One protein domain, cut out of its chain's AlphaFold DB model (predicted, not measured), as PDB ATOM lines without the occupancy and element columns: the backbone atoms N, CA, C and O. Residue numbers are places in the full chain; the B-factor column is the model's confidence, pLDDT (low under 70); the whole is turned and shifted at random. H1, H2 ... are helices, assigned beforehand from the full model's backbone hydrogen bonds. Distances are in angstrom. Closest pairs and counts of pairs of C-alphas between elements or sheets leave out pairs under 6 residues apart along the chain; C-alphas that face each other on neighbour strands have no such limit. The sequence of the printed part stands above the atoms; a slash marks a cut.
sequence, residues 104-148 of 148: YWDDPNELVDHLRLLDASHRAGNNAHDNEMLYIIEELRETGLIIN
ATOM      1  N   TYR A 104      -7.328  46.524  42.608       51.16
ATOM      2  CA  TYR A 104      -7.211  47.631  41.676       51.16
ATOM      3  C   TYR A 104      -5.918  47.348  40.920       51.16
ATOM      4  O   TYR A 104      -4.834  47.558  41.455       51.16
ATOM      5  N   TRP A 105      -6.056  46.715  39.766       57.09
ATOM      6  CA  TRP A 105      -4.955  46.282  38.927       57.09
ATOM      7  C   TRP A 105      -4.164  47.510  38.453       57.09
ATOM      8  O   TRP A 105      -4.680  48.340  37.705       57.09
ATOM      9  N   ASP A 106      -2.924  47.644  38.921       58.81
ATOM     10  CA  ASP A 106      -2.040  48.761  38.563       58.81
ATOM     11  C   ASP A 106      -1.334  48.532  37.202       58.81
ATOM     12  O   ASP A 106      -0.825  49.490  36.613       58.81
ATOM     13  N   ASP A 107      -1.316  47.293  36.677       69.62
ATOM     14  CA  ASP A 107      -0.773  46.951  35.353       69.62
ATOM     15  C   ASP A 107      -1.892  46.669  34.323       69.62
ATOM     16  O   ASP A 107      -2.640  45.692  34.454       69.62
ATOM     17  N   PRO A 108      -1.977  47.467  33.245       69.25
ATOM     18  CA  PRO A 108      -2.786  47.190  32.060       69.25
ATOM     19  C   PRO A 108      -2.738  45.754  31.523       69.25
ATOM     20  O   PRO A 108      -3.757  45.253  31.046       69.25
ATOM     21  N   ASN A 109      -1.575  45.094  31.561       74.88
ATOM     22  CA  ASN A 109      -1.425  43.750  30.997       74.88
ATOM     23  C   ASN A 109      -2.160  42.694  31.831       74.88
ATOM     24  O   ASN A 109      -2.773  41.788  31.269       74.88
ATOM     25  N   GLU A 110      -2.175  42.852  33.155       78.31
ATOM     26  CA  GLU A 110      -2.876  41.940  34.059       78.31
ATOM     27  C   GLU A 110      -4.402  42.051  33.897       78.31
ATOM     28  O   GLU A 110      -5.102  41.037  33.935       78.31
ATOM     29  N   LEU A 111      -4.924  43.250  33.594       78.56
ATOM     30  CA  LEU A 111      -6.338  43.442  33.236       78.56
ATOM     31  C   LEU A 111      -6.724  42.660  31.978       78.56
ATOM     32  O   LEU A 111      -7.804  42.072  31.905       78.56
ATOM     33  N   VAL A 112      -5.843  42.674  30.976       78.50
ATOM     34  CA  VAL A 112      -6.062  41.995  29.694       78.50
ATOM     35  C   VAL A 112      -6.002  40.478  29.866       78.50
ATOM     36  O   VAL A 112      -6.845  39.772  29.306       78.50
ATOM     37  N   ASP A 113      -5.065  39.968  30.664       83.25
ATOM     38  CA  ASP A 113      -4.960  38.534  30.950       83.25
ATOM     39  C   ASP A 113      -6.147  38.027  31.778       83.25
ATOM     40  O   ASP A 113      -6.698  36.959  31.486       83.25
ATOM     41  N   HIS A 114      -6.623  38.824  32.737       84.38
ATOM     42  CA  HIS A 114      -7.823  38.498  33.499       84.38
ATOM     43  C   HIS A 114      -9.082  38.506  32.617       84.38
ATOM     44  O   HIS A 114      -9.872  37.558  32.649       84.38
ATOM     45  N   LEU A 115      -9.237  39.510  31.747       84.88
ATOM     46  CA  LEU A 115     -10.339  39.559  30.782       84.88
ATOM     47  C   LEU A 115     -10.332  38.340  29.851       84.88
ATOM     48  O   LEU A 115     -11.382  37.770  29.555       84.88
ATOM     49  N   ARG A 116      -9.147  37.914  29.408       84.69
ATOM     50  CA  ARG A 116      -8.973  36.744  28.541       84.69
ATOM     51  C   ARG A 116      -9.389  35.445  29.230       84.69
ATOM     52  O   ARG A 116      -9.975  34.575  28.582       84.69
ATOM     53  N   LEU A 117      -9.101  35.313  30.523       85.81
ATOM     54  CA  LEU A 117      -9.517  34.162  31.321       85.81
ATOM     55  C   LEU A 117     -11.043  34.130  31.510       85.81
ATOM     56  O   LEU A 117     -11.664  33.077  31.351       85.81
ATOM     57  N   LEU A 118     -11.657  35.287  31.773       85.00
ATOM     58  CA  LEU A 118     -13.109  35.407  31.906       85.00
ATOM     59  C   LEU A 118     -13.849  35.171  30.579       85.00
ATOM     60  O   LEU A 118     -14.855  34.465  30.585       85.00
ATOM     61  N   ASP A 119     -13.336  35.645  29.435       81.50
ATOM     62  CA  ASP A 119     -13.915  35.347  28.108       81.50
ATOM     63  C   ASP A 119     -13.877  33.841  27.804       81.50
ATOM     64  O   ASP A 119     -14.841  33.279  27.282       81.50
ATOM     65  N   ALA A 120     -12.796  33.147  28.185       83.25
ATOM     66  CA  ALA A 120     -12.706  31.695  28.044       83.25
ATOM     67  C   ALA A 120     -13.754  30.963  28.906       83.25
ATOM     68  O   ALA A 120     -14.402  30.032  28.423       83.25
ATOM     69  N   SER A 121     -13.965  31.418  30.145       79.50
ATOM     70  CA  SER A 121     -15.001  30.898  31.051       79.50
ATOM     71  C   SER A 121     -16.419  31.152  30.512       79.50
ATOM     72  O   SER A 121     -17.247  30.239  30.445       79.50
ATOM     73  N   HIS A 122     -16.682  32.361  30.011       82.69
ATOM     74  CA  HIS A 122     -17.964  32.728  29.410       82.69
ATOM     75  C   HIS A 122     -18.258  31.914  28.139       82.69
ATOM     76  O   HIS A 122     -19.363  31.400  27.964       82.69
ATOM     77  N   ARG A 123     -17.252  31.692  27.279       79.19
ATOM     78  CA  ARG A 123     -17.353  30.827  26.086       79.19
ATOM     79  C   ARG A 123     -17.612  29.359  26.414       79.19
ATOM     80  O   ARG A 123     -18.196  28.658  25.589       79.19
ATOM     81  N   ALA A 124     -17.203  28.901  27.596       82.19
ATOM     82  CA  ALA A 124     -17.547  27.581  28.116       82.19
ATOM     83  C   ALA A 124     -18.989  27.509  28.667       82.19
ATOM     84  O   ALA A 124     -19.449  26.433  29.043       82.19
ATOM     85  N   GLY A 125     -19.720  28.631  28.670       80.56
ATOM     86  CA  GLY A 125     -21.112  28.739  29.102       80.56
ATOM     87  C   GLY A 125     -21.293  29.245  30.533       80.56
ATOM     88  O   GLY A 125     -22.418  29.211  31.030       80.56
ATOM     89  N   ASN A 126     -20.228  29.702  31.202       77.06
ATOM     90  CA  ASN A 126     -20.302  30.215  32.568       77.06
ATOM     91  C   ASN A 126     -20.468  31.744  32.582       77.06
ATOM     92  O   ASN A 126     -19.510  32.502  32.467       77.06
ATOM     93  N   ASN A 127     -21.709  32.191  32.737       77.81
ATOM     94  CA  ASN A 127     -22.128  33.596  32.725       77.81
ATOM     95  C   ASN A 127     -22.227  34.228  34.126       77.81
ATOM     96  O   ASN A 127     -22.682  35.360  34.284       77.81
ATOM     97  N   ALA A 128     -21.782  33.520  35.168       75.38
ATOM     98  CA  ALA A 128     -21.770  34.049  36.533       75.38
ATOM     99  C   ALA A 128     -20.865  35.291  36.695       75.38
ATOM    100  O   ALA A 128     -21.058  36.070  37.628       75.38
ATOM    101  N   HIS A 129     -19.921  35.495  35.770       74.31
ATOM    102  CA  HIS A 129     -18.880  36.526  35.837       74.31
ATOM    103  C   HIS A 129     -19.083  37.688  34.849       74.31
ATOM    104  O   HIS A 129     -18.195  38.521  34.677       74.31
ATOM    105  N   ASP A 130     -20.255  37.802  34.220       74.31
ATOM    106  CA  ASP A 130     -20.512  38.824  33.193       74.31
ATOM    107  C   ASP A 130     -20.371  40.260  33.735       74.31
ATOM    108  O   ASP A 130     -19.889  41.155  33.043       74.31
ATOM    109  N   ASN A 131     -20.731  40.482  35.002       74.38
ATOM    110  CA  ASN A 131     -20.594  41.788  35.656       74.38
ATOM    111  C   ASN A 131     -19.126  42.186  35.877       74.38
ATOM    112  O   ASN A 131     -18.786  43.362  35.781       74.38
ATOM    113  N   GLU A 132     -18.262  41.214  36.167       77.31
ATOM    114  CA  GLU A 132     -16.822  41.424  36.331       77.31
ATOM    115  C   GLU A 132     -16.163  41.703  34.977       77.31
ATOM    116  O   GLU A 132     -15.356  42.621  34.845       77.31
ATOM    117  N   MET A 133     -16.613  40.999  33.936       80.94
ATOM    118  CA  MET A 133     -16.202  41.244  32.557       80.94
ATOM    119  C   MET A 133     -16.564  42.668  32.096       80.94
ATOM    120  O   MET A 133     -15.732  43.358  31.510       80.94
ATOM    121  N   LEU A 134     -17.778  43.142  32.409       81.31
ATOM    122  CA  LEU A 134     -18.202  44.522  32.132       81.31
ATOM    123  C   LEU A 134     -17.361  45.555  32.895       81.31
ATOM    124  O   LEU A 134     -16.963  46.557  32.303       81.31
ATOM    125  N   TYR A 135     -17.061  45.296  34.171       81.88
ATOM    126  CA  TYR A 135     -16.230  46.171  35.001       81.88
ATOM    127  C   TYR A 135     -14.806  46.316  34.435       81.88
ATOM    128  O   TYR A 135     -14.289  47.424  34.330       81.88
ATOM    129  N   ILE A 136     -14.198  45.213  33.985       79.56
ATOM    130  CA  ILE A 136     -12.853  45.220  33.387       79.56
ATOM    131  C   ILE A 136     -12.826  45.972  32.049       79.56
ATOM    132  O   ILE A 136     -11.917  46.762  31.797       79.56
ATOM    133  N   ILE A 137     -13.827  45.764  31.187       77.50
ATOM    134  CA  ILE A 137     -13.931  46.478  29.902       77.50
ATOM    135  C   ILE A 137     -14.102  47.988  30.125       77.50
ATOM    136  O   ILE A 137     -13.549  48.795  29.377       77.50
ATOM    137  N   GLU A 138     -14.857  48.382  31.151       78.12
ATOM    138  CA  GLU A 138     -15.044  49.784  31.517       78.12
ATOM    139  C   GLU A 138     -13.744  50.435  32.021       78.12
ATOM    140  O   GLU A 138     -13.379  51.501  31.523       78.12
ATOM    141  N   GLU A 139     -12.983  49.763  32.890       73.75
ATOM    142  CA  GLU A 139     -11.675  50.239  33.379       73.75
ATOM    143  C   GLU A 139     -10.645  50.385  32.232       73.75
ATOM    144  O   GLU A 139      -9.919  51.378  32.122       73.75
ATOM    145  N   LEU A 140     -10.626  49.435  31.291       77.31
ATOM    146  CA  LEU A 140      -9.778  49.504  30.094       77.31
ATOM    147  C   LEU A 140     -10.155  50.665  29.144       77.31
ATOM    148  O   LEU A 140      -9.297  51.200  28.431       77.31
ATOM    149  N   ARG A 141     -11.429  51.079  29.125       75.81
ATOM    150  CA  ARG A 141     -11.899  52.251  28.365       75.81
ATOM    151  C   ARG A 141     -11.481  53.557  29.044       75.81
ATOM    152  O   ARG A 141     -11.078  54.494  28.358       75.81
ATOM    153  N   GLU A 142     -11.563  53.631  30.372       72.19
ATOM    154  CA  GLU A 142     -11.167  54.816  31.148       72.19
ATOM    155  C   GLU A 142      -9.661  55.086  31.092       72.19
ATOM    156  O   GLU A 142      -9.236  56.240  31.015       72.19
ATOM    157  N   THR A 143      -8.854  54.028  31.030       72.12
ATOM    158  CA  THR A 143      -7.399  54.121  30.825       72.12
ATOM    159  C   THR A 143      -7.007  54.459  29.380       72.12
ATOM    160  O   THR A 143      -5.838  54.735  29.105       72.12
ATOM    161  N   GLY A 144      -7.968  54.484  28.446       72.69
ATOM    162  CA  GLY A 144      -7.738  54.797  27.034       72.69
ATOM    163  C   GLY A 144      -6.982  53.708  26.267       72.69
ATOM    164  O   GLY A 144      -6.470  53.975  25.179       72.69
ATOM    165  N   LEU A 145      -6.899  52.496  26.826       74.12
ATOM    166  CA  LEU A 145      -6.215  51.348  26.224       74.12
ATOM    167  C   LEU A 145      -7.036  50.695  25.109       74.12
ATOM    168  O   LEU A 145      -6.468  50.131  24.175       74.12
ATOM    169  N   ILE A 146      -8.363  50.807  25.182       73.56
ATOM    170  CA  ILE A 146      -9.283  50.398  24.118       73.56
ATOM    171  C   ILE A 146     -10.233  51.533  23.756       73.56
ATOM    172  O   ILE A 146     -10.697  52.298  24.600       73.56
ATOM    173  N   ILE A 147     -10.503  51.629  22.457       61.97
ATOM    174  CA  ILE A 147     -11.373  52.626  21.840       61.97
ATOM    175  C   ILE A 147     -12.656  51.910  21.401       61.97
ATOM    176  O   ILE A 147     -12.582  50.774  20.931       61.97
ATOM    177  N   ASN A 148     -13.801  52.577  21.581       60.31
ATOM    178  CA  ASN A 148     -15.137  52.108  21.182       60.31
ATOM    179  C   ASN A 148     -15.238  51.675  19.714       60.31
ATOM    180  O   ASN A 148     -14.660  52.377  18.852       60.31
TER     181      ASN A 148
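What this domain is: This is residues 104 to 148 of the 148 residues of an uncharacterized protein of Trachymyrmex cornetzi (UniProt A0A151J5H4). This is a small helical hairpin: two helices, H1 and then H2, lie side by side at a slight slant and run opposite ways, with residues 124 to 129 turning the chain between them at one end. The short stretches 104 to 107 and 143 to 148 lie at the end away from that turn. The printed part has 45 residues with two named helices and no named strand, and its class is all helix. It is compact, with a radius of gyration of the C-alphas of 10.6 A, and its C-alphas span 29 by 19 by 16 A, only just elongated.

Where its parts are: Start at Tyr 104 and go on to C-alpha 108 at (-2.786, 47.190, 32.060), where H1, residues 108 to 123, begins. From there H1 runs 22.7 A to C-alpha 123 at (-17.353, 30.827, 26.086). After residues 124 to 129, look for H2, residues 130 to 142, which runs 18.6 A and ends at C-alpha 142 at (-11.167, 54.816, 31.148).

How they stand to each other: Compare Leu 115 in H1 with Met 133 in H2: their C-alphas, the closest of the two helices, are 6.4 A apart. H1 and H2 touch, with 9 pairs of C-alphas within 8 A, and their centres are 10.5 A apart. Their lines stand at a shallow tilt of 30 degrees, opposite ways, and the two form a helical hairpin. In H1 and H2 you will find every O i to N i+4 pair within hydrogen-bond range.

The domain as a whole: The two C-alphas farthest apart are those of Gly 125 and Gly 144, 29.4 A. The printed part has no cut and ends at Asn 148, the chain's last residue. The link from H1 to H2, six residues, is short. In the B-factor column the mean pLDDT of the printed part is 75.9; it is under 70 at residues 104 to 108 and 147 to 148.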